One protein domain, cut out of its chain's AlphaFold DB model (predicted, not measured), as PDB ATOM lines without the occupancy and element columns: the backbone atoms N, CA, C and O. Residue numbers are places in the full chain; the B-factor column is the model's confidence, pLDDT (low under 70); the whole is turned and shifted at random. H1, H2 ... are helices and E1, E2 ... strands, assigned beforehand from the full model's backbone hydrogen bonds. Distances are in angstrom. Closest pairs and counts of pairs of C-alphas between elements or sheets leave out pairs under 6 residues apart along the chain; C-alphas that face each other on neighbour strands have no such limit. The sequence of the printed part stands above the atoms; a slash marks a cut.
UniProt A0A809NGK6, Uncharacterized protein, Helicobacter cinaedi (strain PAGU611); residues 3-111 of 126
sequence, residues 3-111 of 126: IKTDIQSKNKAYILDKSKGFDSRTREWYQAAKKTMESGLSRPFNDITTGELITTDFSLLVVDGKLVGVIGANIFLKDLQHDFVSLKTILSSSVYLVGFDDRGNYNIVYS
ATOM      1  N   ILE A   3     113.834 273.620 309.404       96.06
ATOM      2  CA  ILE A   3     114.798 273.583 310.500       96.06
ATOM      3  C   ILE A   3     116.153 273.368 309.833       96.06
ATOM      4  O   ILE A   3     116.332 272.370 309.138       96.06
ATOM      5  N   LYS A   4     117.070 274.324 309.978       94.44
ATOM      6  CA  LYS A   4     118.374 274.308 309.304       94.44
ATOM      7  C   LYS A   4     119.496 274.574 310.298       94.44
ATOM      8  O   LYS A   4     119.295 275.220 311.323       94.44
ATOM      9  N   THR A   5     120.673 274.061 309.976       94.81
ATOM     10  CA  THR A   5     121.942 274.375 310.625       94.81
ATOM     11  C   THR A   5     123.007 274.537 309.544       94.81
ATOM     12  O   THR A   5     122.914 273.886 308.500       94.81
ATOM     13  N   ASP A   6     123.975 275.420 309.757       90.69
ATOM     14  CA  ASP A   6     125.089 275.633 308.836       90.69
ATOM     15  C   ASP A   6     126.285 276.292 309.547       90.69
ATOM     16  O   ASP A   6     126.257 276.612 310.740       90.69
ATOM     17  N   ILE A   7     127.366 276.493 308.794       87.25
ATOM     18  CA  ILE A   7     128.599 277.097 309.301       87.25
ATOM     19  C   ILE A   7     128.371 278.561 309.723       87.25
ATOM     20  O   ILE A   7     128.938 278.992 310.729       87.25
ATOM     21  N   GLN A   8     127.507 279.318 309.032       87.62
ATOM     22  CA  GLN A   8     127.200 280.708 309.396       87.62
ATOM     23  C   GLN A   8     126.437 280.782 310.724       87.62
ATOM     24  O   GLN A   8     126.695 281.663 311.547       87.62
ATOM     25  N   SER A   9     125.564 279.805 310.991       89.88
ATOM     26  CA  SER A   9     124.874 279.655 312.273       89.88
ATOM     27  C   SER A   9     125.746 279.035 313.372       89.88
ATOM     28  O   SER A   9     125.263 278.811 314.485       89.88
ATOM     29  N   LYS A  10     127.036 278.772 313.105       93.75
ATOM     30  CA  LYS A  10     127.960 278.059 314.007       93.75
ATOM     31  C   LYS A  10     127.387 276.709 314.447       93.75
ATOM     32  O   LYS A  10     127.456 276.350 315.622       93.75
ATOM     33  N   ASN A  11     126.766 276.002 313.506       91.88
ATOM     34  CA  ASN A  11     126.056 274.743 313.709       91.88
ATOM     35  C   ASN A  11     124.895 274.805 314.720       91.88
ATOM     36  O   ASN A  11     124.442 273.767 315.212       91.88
ATOM     37  N   LYS A  12     124.377 275.999 315.037       95.81
ATOM     38  CA  LYS A  12     123.156 276.141 315.836       95.81
ATOM     39  C   LYS A  12     121.941 276.024 314.929       95.81
ATOM     40  O   LYS A  12     121.854 276.716 313.915       95.81
ATOM     41  N   ALA A  13     120.991 275.181 315.322       95.62
ATOM     42  CA  ALA A  13     119.736 275.045 314.602       95.62
ATOM     43  C   ALA A  13     118.912 276.341 314.680       95.62
ATOM     44  O   ALA A  13     118.811 276.969 315.736       95.62
ATOM     45  N   TYR A  14     118.292 276.714 313.568       94.62
ATOM     46  CA  TYR A  14     117.359 277.829 313.475       94.62
ATOM     47  C   TYR A  14     116.183 277.474 312.565       94.62
ATOM     48  O   TYR A  14     116.236 276.533 311.770       94.62
ATOM     49  N   ILE A  15     115.097 278.236 312.708       95.50
ATOM     50  CA  ILE A  15     113.838 277.995 312.001       95.50
ATOM     51  C   ILE A  15     113.579 279.108 310.988       95.50
ATOM     52  O   ILE A  15     113.661 280.292 311.331       95.50
ATOM     53  N   LEU A  16     113.211 278.719 309.767       94.25
ATOM     54  CA  LEU A  16     112.631 279.588 308.745       94.25
ATOM     55  C   LEU A  16     111.199 279.134 308.429       94.25
ATOM     56  O   LEU A  16     110.936 277.954 308.185       94.25
ATOM     57  N   ASP A  17     110.254 280.065 308.428       95.06
ATOM     58  CA  ASP A  17     108.849 279.803 308.123       95.06
ATOM     59  C   ASP A  17     108.162 281.043 307.529       95.06
ATOM     60  O   ASP A  17     108.804 282.055 307.239       95.06
ATOM     61  N   LYS A  18     106.842 280.955 307.333       93.56
ATOM     62  CA  LYS A  18     106.047 282.006 306.696       93.56
ATOM     63  C   LYS A  18     106.054 283.328 307.462       93.56
ATOM     64  O   LYS A  18     105.941 284.366 306.822       93.56
ATOM     65  N   SER A  19     106.224 283.314 308.788       95.31
ATOM     66  CA  SER A  19     106.362 284.551 309.575       95.31
ATOM     67  C   SER A  19     107.641 285.316 309.220       95.31
ATOM     68  O   SER A  19     107.703 286.530 309.378       95.31
ATOM     69  N   LYS A  20     108.638 284.611 308.670       92.25
ATOM     70  CA  LYS A  20     109.892 285.155 308.141       92.25
ATOM     71  C   LYS A  20     109.894 285.251 306.609       92.25
ATOM     72  O   LYS A  20     110.959 285.321 306.007       92.25
ATOM     73  N   GLY A  21     108.723 285.185 305.971       92.62
ATOM     74  CA  GLY A  21     108.585 285.241 304.512       92.62
ATOM     75  C   GLY A  21     109.104 284.005 303.768       92.62
ATOM     76  O   GLY A  21     109.282 284.062 302.556       92.62
ATOM     77  N   PHE A  22     109.347 282.883 304.458       93.75
ATOM     78  CA  PHE A  22     109.939 281.684 303.862       93.75
ATOM     79  C   PHE A  22     108.977 280.487 303.853       93.75
ATOM     80  O   PHE A  22     108.531 280.006 304.896       93.75
ATOM     81  N   ASP A  23     108.703 279.929 302.674       94.81
ATOM     82  CA  ASP A  23     107.978 278.661 302.537       94.81
ATOM     83  C   ASP A  23     108.904 277.584 301.964       94.81
ATOM     84  O   ASP A  23     109.226 277.575 300.782       94.81
ATOM     85  N   SER A  24     109.316 276.632 302.803       94.75
ATOM     86  CA  SER A  24     110.160 275.506 302.385       94.75
ATOM     87  C   SER A  24     109.543 274.662 301.274       94.75
ATOM     88  O   SER A  24     110.264 274.034 300.505       94.75
ATOM     89  N   ARG A  25     108.212 274.664 301.155       95.50
ATOM     90  CA  ARG A  25     107.507 273.835 300.181       95.50
ATOM     91  C   ARG A  25     107.634 274.366 298.762       95.50
ATOM     92  O   ARG A  25     107.318 273.632 297.841       95.50
ATOM     93  N   THR A  26     108.070 275.609 298.563       95.12
ATOM     94  CA  THR A  26     108.283 276.186 297.224       95.12
ATOM     95  C   THR A  26     109.696 275.946 296.696       95.12
ATOM     96  O   THR A  26     110.002 276.354 295.582       95.12
ATOM     97  N   ARG A  27     110.577 275.316 297.482       95.56
ATOM     98  CA  ARG A  27     111.984 275.109 297.115       95.56
ATOM     99  C   ARG A  27     112.154 273.881 296.221       95.56
ATOM    100  O   ARG A  27     111.405 272.915 296.359       95.56
ATOM    101  N   GLU A  28     113.174 273.912 295.360       96.12
ATOM    102  CA  GLU A  28     113.444 272.871 294.354       96.12
ATOM    103  C   GLU A  28     113.513 271.462 294.957       96.12
ATOM    104  O   GLU A  28     112.876 270.554 294.438       96.12
ATOM    105  N   TRP A  29     114.197 271.276 296.092       96.75
ATOM    106  CA  TRP A  29     114.286 269.975 296.773       96.75
ATOM    107  C   TRP A  29     112.934 269.442 297.252       96.75
ATOM    108  O   TRP A  29     112.653 268.254 297.119       96.75
ATOM    109  N   TYR A  30     112.064 270.306 297.782       97.50
ATOM    110  CA  TYR A  30     110.750 269.872 298.253       97.50
ATOM    111  C   TYR A  30     109.827 269.550 297.079       97.50
ATOM    112  O   TYR A  30     109.090 268.567 297.121       97.50
ATOM    113  N   GLN A  31     109.858 270.379 296.033       96.69
ATOM    114  CA  GLN A  31     109.055 270.163 294.831       96.69
ATOM    115  C   GLN A  31     109.492 268.901 294.087       96.69
ATOM    116  O   GLN A  31     108.629 268.126 293.683       96.69
ATOM    117  N   ALA A  32     110.801 268.653 293.979       95.94
ATOM    118  CA  ALA A  32     111.343 267.418 293.425       95.94
ATOM    119  C   ALA A  32     110.855 266.203 294.227       95.94
ATOM    120  O   ALA A  32     110.167 265.360 293.662       95.94
ATOM    121  N   ALA A  33     111.070 266.183 295.547       97.06
ATOM    122  CA  ALA A  33     110.616 265.095 296.417       97.06
ATOM    123  C   ALA A  33     109.107 264.835 296.325       97.06
ATOM    124  O   ALA A  33     108.667 263.694 296.245       97.06
ATOM    125  N   LYS A  34     108.292 265.896 296.327       96.69
ATOM    126  CA  LYS A  34     106.831 265.776 296.241       96.69
ATOM    127  C   LYS A  34     106.378 265.234 294.886       96.69
ATOM    128  O   LYS A  34     105.368 264.539 294.817       96.69
ATOM    129  N   LYS A  35     107.073 265.611 293.816       95.75
ATOM    130  CA  LYS A  35     106.734 265.228 292.449       95.75
ATOM    131  C   LYS A  35     107.127 263.790 292.146       95.75
ATOM    132  O   LYS A  35     106.325 263.067 291.567       95.75
ATOM    133  N   THR A  36     108.348 263.404 292.503       95.31
ATOM    134  CA  THR A  36     108.886 262.072 292.205       95.31
ATOM    135  C   THR A  36     108.459 261.043 293.240       95.31
ATOM    136  O   THR A  36     108.364 259.870 292.914       95.31
ATOM    137  N   MET A  37     108.179 261.473 294.476       96.50
ATOM    138  CA  MET A  37     108.037 260.581 295.630       96.50
ATOM    139  C   MET A  37     109.274 259.681 295.841       96.50
ATOM    140  O   MET A  37     109.180 258.623 296.458       96.50
ATOM    141  N   GLU A  38     110.443 260.137 295.378       96.00
ATOM    142  CA  GLU A  38     111.743 259.451 295.434       96.00
ATOM    143  C   GLU A  38     112.823 260.384 296.003       96.00
ATOM    144  O   GLU A  38     112.703 261.602 295.886       96.00
ATOM    145  N   SER A  39     113.851 259.828 296.650       96.94
ATOM    146  CA  SER A  39     115.041 260.586 297.068       96.94
ATOM    147  C   SER A  39     115.890 260.966 295.851       96.94
ATOM    148  O   SER A  39     115.862 260.267 294.838       96.94
ATOM    149  N   GLY A  40     116.681 262.035 295.941       95.62
ATOM    150  CA  GLY A  40     117.555 262.434 294.839       95.62
ATOM    151  C   GLY A  40     118.203 263.803 295.017       95.62
ATOM    152  O   GLY A  40     118.219 264.366 296.105       95.62
ATOM    153  N   LEU A  41     118.722 264.346 293.914       94.69
ATOM    154  CA  LEU A  41     119.305 265.687 293.855       94.69
ATOM    155  C   LEU A  41     118.305 266.686 293.280       94.69
ATOM    156  O   LEU A  41     117.627 266.414 292.288       94.69
ATOM    157  N   SER A  42     118.234 267.875 293.869       95.38
ATOM    158  CA  SER A  42     117.452 268.968 293.299       95.38
ATOM    159  C   SER A  42     118.145 269.571 292.073       95.38
ATOM    160  O   SER A  42     119.369 269.501 291.918       95.38
ATOM    161  N   ARG A  43     117.386 270.297 291.243       95.06
ATOM    162  CA  ARG A  43     118.008 271.277 290.344       95.06
ATOM    163  C   ARG A  43     118.816 272.309 291.144       95.06
ATOM    164  O   ARG A  43     118.482 272.535 292.311       95.06
ATOM    165  N   PRO A  44     119.848 272.932 290.548       94.44
ATOM    166  CA  PRO A  44     120.551 274.050 291.156       94.44
ATOM    167  C   PRO A  44     119.614 275.205 291.510       94.44
ATOM    168  O   PRO A  44     118.731 275.549 290.727       94.44
ATOM    169  N   PHE A  45     119.813 275.818 292.672       93.44
ATOM    170  CA  PHE A  45     119.082 277.005 293.114       93.44
ATOM    171  C   PHE A  45     119.911 277.803 294.128       93.44
ATOM    172  O   PHE A  45     120.851 277.279 294.718       93.44
ATOM    173  N   ASN A  46     119.565 279.073 294.354       92.75
ATOM    174  CA  ASN A  46     120.265 279.898 295.342       92.75
ATOM    175  C   ASN A  46     119.851 279.525 296.772       92.75
ATOM    176  O   ASN A  46     118.658 279.529 297.118       92.75
ATOM    177  N   ASP A  47     120.837 279.225 297.616       92.06
ATOM    178  CA  ASP A  47     120.630 278.983 299.036       92.06
ATOM    179  C   ASP A  47     120.084 280.242 299.718       92.06
ATOM    180  O   ASP A  47     120.575 281.350 299.519       92.06
ATOM    181  N   ILE A  48     119.072 280.068 300.567       89.31
ATOM    182  CA  ILE A  48     118.384 281.194 301.210       89.31
ATOM    183  C   ILE A  48     119.264 281.945 302.218       89.31
ATOM    184  O   ILE A  48     118.985 283.098 302.529       89.31
ATOM    185  N   THR A  49     120.297 281.297 302.759       88.12
ATOM    186  CA  THR A  49     121.145 281.881 303.805       88.12
ATOM    187  C   THR A  49     122.456 282.424 303.279       88.12
ATOM    188  O   THR A  49     122.890 283.476 303.734       88.12
ATOM    189  N   THR A  50     123.076 281.750 302.312       89.62
ATOM    190  CA  THR A  50     124.358 282.184 301.748       89.62
ATOM    191  C   THR A  50     124.192 282.993 300.461       89.62
ATOM    192  O   THR A  50     125.091 283.748 300.107       89.62
ATOM    193  N   GLY A  51     123.067 282.836 299.752       90.88
ATOM    194  CA  GLY A  51     122.871 283.369 298.402       90.88
ATOM    195  C   GLY A  51     123.664 282.628 297.321       90.88
ATOM    196  O   GLY A  51     123.563 282.980 296.150       90.88
ATOM    197  N   GLU A  52     124.447 281.613 297.692       91.25
ATOM    198  CA  GLU A  52     125.280 280.851 296.765       91.25
ATOM    199  C   GLU A  52     124.469 279.774 296.050       91.25
ATOM    200  O   GLU A  52     123.482 279.256 296.580       91.25
ATOM    201  N   LEU A  53     124.914 279.404 294.851       91.25
ATOM    202  CA  LEU A  53     124.269 278.357 294.079       91.25
ATOM    203  C   LEU A  53     124.605 276.974 294.651       91.25
ATOM    204  O   LEU A  53     125.772 276.594 294.798       91.25
ATOM    205  N   ILE A  54     123.557 276.214 294.942       94.31
ATOM    206  CA  ILE A  54     123.634 274.884 295.536       94.31
ATOM    207  C   ILE A  54     122.769 273.898 294.754       94.31
ATOM    208  O   ILE A  54     121.805 274.288 294.099       94.31
ATOM    209  N   THR A  55     123.066 272.611 294.880       95.50
ATOM    210  CA  THR A  55     122.060 271.545 294.763       95.50
ATOM    211  C   THR A  55     121.824 270.957 296.153       95.50
ATOM    212  O   THR A  55     122.661 271.100 297.045       95.50
ATOM    213  N   THR A  56     120.680 270.325 296.372       96.69
ATOM    214  CA  THR A  56     120.380 269.642 297.629       96.69
ATOM    215  C   THR A  56     120.183 268.162 297.344       96.69
ATOM    216  O   THR A  56     119.306 267.810 296.558       96.69
ATOM    217  N   ASP A  57     120.963 267.316 298.015       97.19
ATOM    218  CA  ASP A  57     120.647 265.895 298.161       97.19
ATOM    219  C   ASP A  57     119.544 265.760 299.203       97.19
ATOM    220  O   ASP A  57     119.667 266.291 300.312       97.19
ATOM    221  N   PHE A  58     118.432 265.137 298.835       98.12
ATOM    222  CA  PHE A  58     117.237 265.088 299.655       98.12
ATOM    223  C   PHE A  58     116.663 263.678 299.769       98.12
ATOM    224  O   PHE A  58     116.763 262.841 298.875       98.12
ATOM    225  N   SER A  59     115.989 263.439 300.888       98.25
ATOM    226  CA  SER A  59     115.239 262.218 301.158       98.25
ATOM    227  C   SER A  59     113.881 262.522 301.772       98.25
ATOM    228  O   SER A  59     113.703 263.500 302.504       98.25
ATOM    229  N   LEU A  60     112.904 261.670 301.471       98.12
ATOM    230  CA  LEU A  60     111.543 261.835 301.968       98.12
ATOM    231  C   LEU A  60     111.430 261.375 303.419       98.12
ATOM    232  O   LEU A  60     111.980 260.347 303.806       98.12
ATOM    233  N   LEU A  61     110.629 262.095 304.199       97.62
ATOM    234  CA  LEU A  61     110.121 261.618 305.477       97.62
ATOM    235  C   LEU A  61     108.662 261.207 305.281       97.62
ATOM    236  O   LEU A  61     107.779 262.061 305.150       97.62
ATOM    237  N   VAL A  62     108.424 259.897 305.234       97.19
ATOM    238  CA  VAL A  62     107.104 259.303 304.999       97.19
ATOM    239  C   VAL A  62     106.643 258.573 306.256       97.19
ATOM    240  O   VAL A  62     107.364 257.734 306.789       97.19
ATOM    241  N   VAL A  63     105.433 258.886 306.718       97.81
ATOM    242  CA  VAL A  63     104.775 258.231 307.860       97.81
ATOM    243  C   VAL A  63     103.391 257.791 307.401       97.81
ATOM    244  O   VAL A  63     102.665 258.585 306.804       97.81
ATOM    245  N   ASP A  64     103.047 256.520 307.612       96.88
ATOM    246  CA  ASP A  64     101.774 255.920 307.179       96.88
ATOM    247  C   ASP A  64     101.452 256.167 305.691       96.88
ATOM    248  O   ASP A  64     100.329 256.507 305.313       96.88
ATOM    249  N   GLY A  65     102.473 256.066 304.834       95.06
ATOM    250  CA  GLY A  65     102.356 256.299 303.390       95.06
ATOM    251  C   GLY A  65     102.168 257.766 302.983       95.06
ATOM    252  O   GLY A  65     101.992 258.050 301.801       95.06
ATOM    253  N   LYS A  66     102.216 258.716 303.926       96.31
ATOM    254  CA  LYS A  66     102.066 260.154 303.663       96.31
ATOM    255  C   LYS A  66     103.401 260.875 303.780       96.31
ATOM    256  O   LYS A  66     104.121 260.707 304.762       96.31
ATOM    257  N   LEU A  67     103.697 261.738 302.811       96.38
ATOM    258  CA  LEU A  67     104.838 262.648 302.875       96.38
ATOM    259  C   LEU A  67     104.604 263.704 303.965       96.38
ATOM    260  O   LEU A  67     103.781 264.604 303.793       96.38
ATOM    261  N   VAL A  68     105.334 263.605 305.076       97.19
ATOM    262  CA  VAL A  68     105.232 264.547 306.206       97.19
ATOM    263  C   VAL A  68     106.384 265.551 306.245       97.19
ATOM    264  O   VAL A  68     106.286 266.584 306.907       97.19
ATOM    265  N   GLY A  69     107.459 265.298 305.499       97.12
ATOM    266  CA  GLY A  69     108.596 266.202 305.403       97.12
ATOM    267  C   GLY A  69     109.634 265.738 304.391       97.12
ATOM    268  O   GLY A  69     109.496 264.687 303.773       97.12
ATOM    269  N   VAL A  70     110.680 266.538 304.235       98.38
ATOM    270  CA  VAL A  70     111.851 266.213 303.418       98.38
ATOM    271  C   VAL A  70     113.074 266.646 304.215       98.38
ATOM    272  O   VAL A  70     113.081 267.736 304.793       98.38
ATOM    273  N   ILE A  71     114.071 265.774 304.274       97.75
ATOM    274  CA  ILE A  71     115.379 266.044 304.870       97.75
ATOM    275  C   ILE A  71     116.336 266.293 303.709       97.75
ATOM    276  O   ILE A  71     116.261 265.584 302.711       97.75
ATOM    277  N   GLY A  72     117.213 267.289 303.818       96.56
ATOM    278  CA  GLY A  72     118.176 267.574 302.761       96.56
ATOM    279  C   GLY A  72     119.503 268.112 303.272       96.56
ATOM    280  O   GLY A  72     119.561 268.743 304.329       96.56
ATOM    281  N   ALA A  73     120.552 267.859 302.496       96.31
ATOM    282  CA  ALA A  73     121.901 268.363 302.691       96.31
ATOM    283  C   ALA A  73     122.313 269.201 301.475       96.31
ATOM    284  O   ALA A  73     122.167 268.780 300.327       96.31
ATOM    285  N   ASN A  74     122.806 270.410 301.727       95.31
ATOM    286  CA  ASN A  74     123.234 271.315 300.668       95.31
ATOM    287  C   ASN A  74     124.635 270.941 300.173       95.31
ATOM    288  O   ASN A  74     125.554 270.792 300.975       95.31
ATOM    289  N   ILE A  75     124.792 270.883 298.855       94.56
ATOM    290  CA  ILE A  75     126.064 270.743 298.150       94.56
ATOM    291  C   ILE A  75     126.303 272.051 297.400       94.56
ATOM    292  O   ILE A  75     125.532 272.426 296.511       94.56
ATOM    293  N   PHE A  76     127.366 272.762 297.767       92.94
ATOM    294  CA  PHE A  76     127.738 274.015 297.121       92.94
ATOM    295  C   PHE A  76     128.407 273.735 295.783       92.94
ATOM    296  O   PHE A  76     129.424 273.047 295.713       92.94
ATOM    297  N   LEU A  77     127.843 274.289 294.706       91.44
ATOM    298  CA  LEU A  77     128.342 273.996 293.362       91.44
ATOM    299  C   LEU A  77     129.719 274.605 293.109       91.44
ATOM    300  O   LEU A  77     130.476 274.052 292.324       91.44
ATOM    301  N   LYS A  78     130.077 275.684 293.813       87.75
ATOM    302  CA  LYS A  78     131.434 276.250 293.777       87.75
ATOM    303  C   LYS A  78     132.488 275.256 294.293       87.75
ATOM    304  O   LYS A  78     133.556 275.148 293.703       87.75
ATOM    305  N   ASP A  79     132.169 274.520 295.359       89.62
ATOM    306  CA  ASP A  79     133.097 273.584 295.995       89.62
ATOM    307  C   ASP A  79     133.209 272.333 295.118       89.62
ATOM    308  O   ASP A  79     134.306 271.895 294.785       89.62
ATOM    309  N   LEU A  80     132.068 271.853 294.610       88.62
ATOM    310  CA  LEU A  80     132.032 270.767 293.633       88.62
ATOM    311  C   LEU A  80     132.806 271.121 292.352       88.62
ATOM    312  O   LEU A  80     133.547 270.299 291.825       88.62
ATOM    313  N   GLN A  81     132.673 272.352 291.855       84.19
ATOM    314  CA  GLN A  81     133.432 272.841 290.705       84.19
ATOM    315  C   GLN A  81     134.937 272.843 290.991       84.19
ATOM    316  O   GLN A  81     135.710 272.372 290.157       84.19
ATOM    317  N   HIS A  82     135.351 273.343 292.156       85.44
ATOM    318  CA  HIS A  82     136.755 273.356 292.565       85.44
ATOM    319  C   HIS A  82     137.353 271.942 292.584       85.44
ATOM    320  O   HIS A  82     138.415 271.707 292.001       85.44
ATOM    321  N   ASP A  83     136.627 270.984 293.163       86.19
ATOM    322  CA  ASP A  83     137.036 269.580 293.206       86.19
ATOM    323  C   ASP A  83     137.166 268.984 291.796       86.19
ATOM    324  O   ASP A  83     138.127 268.272 291.501       86.19
ATOM    325  N   PHE A  84     136.252 269.315 290.883       80.81
ATOM    326  CA  PHE A  84     136.288 268.827 289.502       80.81
ATOM    327  C   PHE A  84     137.424 269.439 288.673       80.81
ATOM    328  O   PHE A  84     138.036 268.734 287.869       80.81
ATOM    329  N   VAL A  85     137.750 270.718 288.876       75.69
ATOM    330  CA  VAL A  85     138.904 271.373 288.231       75.69
ATOM    331  C   VAL A  85     140.226 270.757 288.698       75.69
ATOM    332  O   VAL A  85     141.197 270.741 287.944       75.69
ATOM    333  N   SER A  86     140.267 270.194 289.910       79.81
ATOM    334  CA  SER A  86     141.453 269.499 290.427       79.81
ATOM    335  C   SER A  86     141.739 268.155 289.738       79.81
ATOM    336  O   SER A  86     142.836 267.604 289.878       79.81
ATOM    337  N   LEU A  87     140.783 267.616 288.970       80.94
ATOM    338  CA  LEU A  87     140.970 266.368 288.239       80.94
ATOM    339  C   LEU A  87     142.053 266.536 287.169       80.94
ATOM    340  O   LEU A  87     142.045 267.474 286.370       80.94
ATOM    341  N   LYS A  88     142.985 265.576 287.119       72.19
ATOM    342  CA  LYS A  88     144.057 265.573 286.120       72.19
ATOM    343  C   LYS A  88     143.461 265.416 284.722       72.19
ATOM    344  O   LYS A  88     143.037 264.333 284.328       72.19
ATOM    345  N   THR A  89     143.482 266.505 283.976       73.19
ATOM    346  CA  THR A  89     142.974 266.623 282.611       73.19
ATOM    347  C   THR A  89     144.130 266.914 281.651       73.19
ATOM    348  O   THR A  89     145.224 267.311 282.058       73.19
ATOM    349  N   ILE A  90     143.919 266.671 280.360       77.50
ATOM    350  CA  ILE A  90     144.769 267.219 279.294       77.50
ATOM    351  C   ILE A  90     144.112 268.483 278.735       77.50
ATOM    352  O   ILE A  90     142.904 268.663 278.874       77.50
ATOM    353  N   LEU A  91     144.884 269.342 278.065       71.75
ATOM    354  CA  LEU A  91     144.411 270.630 277.525       71.75
ATOM    355  C   LEU A  91     143.150 270.526 276.645       71.75
ATOM    356  O   LEU A  91     142.405 271.491 276.535       71.75
ATOM    357  N   SER A  92     142.910 269.373 276.018       78.81
ATOM    358  CA  SER A  92     141.751 269.112 275.157       78.81
ATOM    359  C   SER A  92     140.583 268.406 275.853       78.81
ATOM    360  O   SER A  92     139.615 268.046 275.188       78.81
ATOM    361  N   SER A  93     140.663 268.161 277.163       74.94
ATOM    362  CA  SER A  93     139.588 267.510 277.918       74.94
ATOM    363  C   SER A  93     138.766 268.519 278.709       74.94
ATOM    364  O   SER A  93     139.281 269.500 279.236       74.94
ATOM    365  N   SER A  94     137.467 268.261 278.787       76.94
ATOM    366  CA  SER A  94     136.512 269.046 279.559       76.94
ATOM    367  C   SER A  94     135.651 268.095 280.373       76.94
ATOM    368  O   SER A  94     135.339 266.992 279.919       76.94
ATOM    369  N   VAL A  95     135.306 268.510 281.588       79.00
ATOM    370  CA  VAL A  95     134.483 267.721 282.503       79.00
ATOM    371  C   VAL A  95     133.177 268.459 282.724       79.00
ATOM    372  O   VAL A  95     133.160 269.658 283.011       79.00
ATOM    373  N   TYR A  96     132.086 267.716 282.584       83.88
ATOM    374  CA  TYR A  96     130.731 268.211 282.738       83.88
ATOM    375  C   TYR A  96     129.966 267.283 283.661       83.88
ATOM    376  O   TYR A  96     130.069 266.061 283.544       83.88
ATOM    377  N   LEU A  97     129.162 267.872 284.540       86.81
ATOM    378  CA  LEU A  97     128.118 267.155 285.252       86.81
ATOM    379  C   LEU A  97     126.783 267.773 284.862       86.81
ATOM    380  O   LEU A  97     126.552 268.962 285.090       86.81
ATOM    381  N   VAL A  98     125.925 266.958 284.260       88.75
ATOM    382  CA  VAL A  98     124.615 267.369 283.758       88.75
ATOM    383  C   VAL A  98     123.559 266.545 284.475       88.75
ATOM    384  O   VAL A  98     123.654 265.321 284.532       88.75
ATOM    385  N   GLY A  99     122.569 267.230 285.035       88.38
ATOM    386  CA  GLY A  99     121.349 266.608 285.520       88.38
ATOM    387  C   GLY A  99     120.257 266.661 284.457       88.38
ATOM    388  O   GLY A  99     120.294 267.484 283.541       88.38
ATOM    389  N   PHE A 100     119.272 265.784 284.593       89.12
ATOM    390  CA  PHE A 100     118.103 265.736 283.729       89.12
ATOM    391  C   PHE A 100     116.860 265.508 284.582       89.12
ATOM    392  O   PHE A 100     116.847 264.645 285.458       89.12
ATOM    393  N   ASP A 101     115.818 266.282 284.306       87.75
ATOM    394  CA  ASP A 101     114.460 266.007 284.762       87.75
ATOM    395  C   ASP A 101     113.481 266.268 283.600       87.75
ATOM    396  O   ASP A 101     113.875 266.516 282.459       87.75
ATOM    397  N   ASP A 102     112.183 266.239 283.871       89.00
ATOM    398  CA  ASP A 102     111.153 266.487 282.860       89.00
ATOM    399  C   ASP A 102     111.129 267.926 282.304       89.00
ATOM    400  O   ASP A 102     110.504 268.173 281.274       89.00
ATOM    401  N   ARG A 103     111.829 268.875 282.940       90.44
ATOM    402  CA  ARG A 103     112.085 270.228 282.413       90.44
ATOM    403  C   ARG A 103     113.343 270.266 281.523       90.44
ATOM    404  O   ARG A 103     113.786 271.349 281.144       90.44
ATOM    405  N   GLY A 104     113.960 269.120 281.220       90.69
ATOM    406  CA  GLY A 104     115.134 268.985 280.353       90.69
ATOM    407  C   GLY A 104     116.471 268.892 281.094       90.69
ATOM    408  O   GLY A 104     116.530 268.688 282.307       90.69
ATOM    409  N   ASN A 105     117.565 269.046 280.348       89.88
ATOM    410  CA  ASN A 105     118.927 269.009 280.888       89.88
ATOM    411  C   ASN A 105     119.271 270.311 281.628       89.88
ATOM    412  O   ASN A 105     118.839 271.393 281.228       89.88
ATOM    413  N   TYR A 106     120.098 270.218 282.667       86.19
ATOM    414  CA  TYR A 106     120.647 271.364 283.390       86.19
ATOM    415  C   TYR A 106     122.087 271.094 283.830       86.19
ATOM    416  O   TYR A 106     122.444 269.979 284.209       86.19
ATOM    417  N   ASN A 107     122.923 272.129 283.798       83.69
ATOM    418  CA  ASN A 107     124.325 272.019 284.195       83.69
ATOM    419  C   ASN A 107     124.453 272.065 285.721       83.69
ATOM    420  O   ASN A 107     123.862 272.927 286.369       83.69
ATOM    421  N   ILE A 108     125.252 271.159 286.278       85.69
ATOM    422  CA  ILE A 108     125.638 271.139 287.694       85.69
ATOM    423  C   ILE A 108     127.098 271.594 287.835       85.69
ATOM    424  O   ILE A 108     127.396 272.431 288.679       85.69
ATOM    425  N   VAL A 109     127.986 271.086 286.973       82.75
ATOM    426  CA  VAL A 109     129.417 271.442 286.907       82.75
ATOM    427  C   VAL A 109     129.809 271.639 285.447       82.75
ATOM    428  O   VAL A 109     129.377 270.864 284.586       82.75
ATOM    429  N   TYR A 110     130.645 272.639 285.166       75.25
ATOM    430  CA  TYR A 110     131.188 272.878 283.830       75.25
ATOM    431  C   TYR A 110     132.646 273.346 283.919       75.25
ATOM    432  O   TYR A 110     132.958 274.263 284.665       75.25
ATOM    433  N   SER A 111     133.561 272.737 283.160       65.75
ATOM    434  CA  SER A 111     135.008 273.015 283.264       65.75
ATOM    435  C   SER A 111     135.433 274.459 282.949       65.75
ATOM    436  O   SER A 111     136.491 274.884 283.395       65.75
TER     437      SER A 111
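Overview. This is residues 3 to 111 of the 126 residues of an uncharacterized protein of Helicobacter cinaedi (strain PAGU611) (UniProt A0A809NGK6). A long twisted hairpin of two strands, E2 and E3, has the short helix H1 packed over it, and E3 runs directly into a second helix, H2, on which a smaller hairpin, E4 and E5, packs mainly with E5. The short strand E1 lies away from the long hairpin in a loop near the beginning of the printed part, while the unnamed stretch of residues 37 to 52 is tied to E2 by two short pairings. The printed part has 109 residues, with two named helices and five named strands in the order E1, H1, E2, E3, H2, E4, E5; its class is mixed, helices and strands, and its two sheets, E2 - E3 and E4 - E5, are both antiparallel. It is only just loose, close to compact, with a radius of gyration of the C-alphas of 16.0 A and spans of 51 by 34 by 22 A.

Arrangement. Begin with E2, residues 53 to 63, and E3, residues 66 to 76, a hairpin with 157 degrees between its directions; look for N 59 and O 71 at 2.8 A, within hydrogen-bond range. H1, residues 28 to 36, has 6 pairs of C-alphas within 8 A of E2, the closest being those of Trp 29 and Thr 56, 6.2 A apart. Beyond E3, look at H2, residues 77 to 85, and E5, residues 104 to 110: their closest C-alphas, of Gln 81 and Val 109, are 5.7 A apart. E4, residues 96 to 101, forms a hairpin with E5, with N 108 and O 97 at 2.8 A, within hydrogen-bond range. H2 and E4 are near each other, with 5 pairs of C-alphas within 10 A. E1, residues 14 to 16, pairs with no named strand and is apart from E2 and E3, but residues 14 to 15 pair antiparallel with residues 3 to 4. In H1 and H2 every O i to N i+4 pair is within hydrogen-bond range.

Along the chain. Find C-alpha 53 at (124.269, 278.357, 294.079); from there E2 runs 31.2 A to C-alpha 63, and E3 returns over 29.9 A. H1 measures 11.9 A and H2 12.0 A, E1 6.9 A, E4 16.5 A. E5 covers 16.9 A and ends at C-alpha 110, (131.188, 272.878, 283.830).

Size, cuts and confidence. The two C-alphas farthest apart, of Asp 64 and Leu 91, are 54.0 A from each other. The printed part has no cut; the links E1 to H1 and H1 to E2 are long. The mean pLDDT of the printed part is 90.9, and residue 111 is the one printed residue under 70.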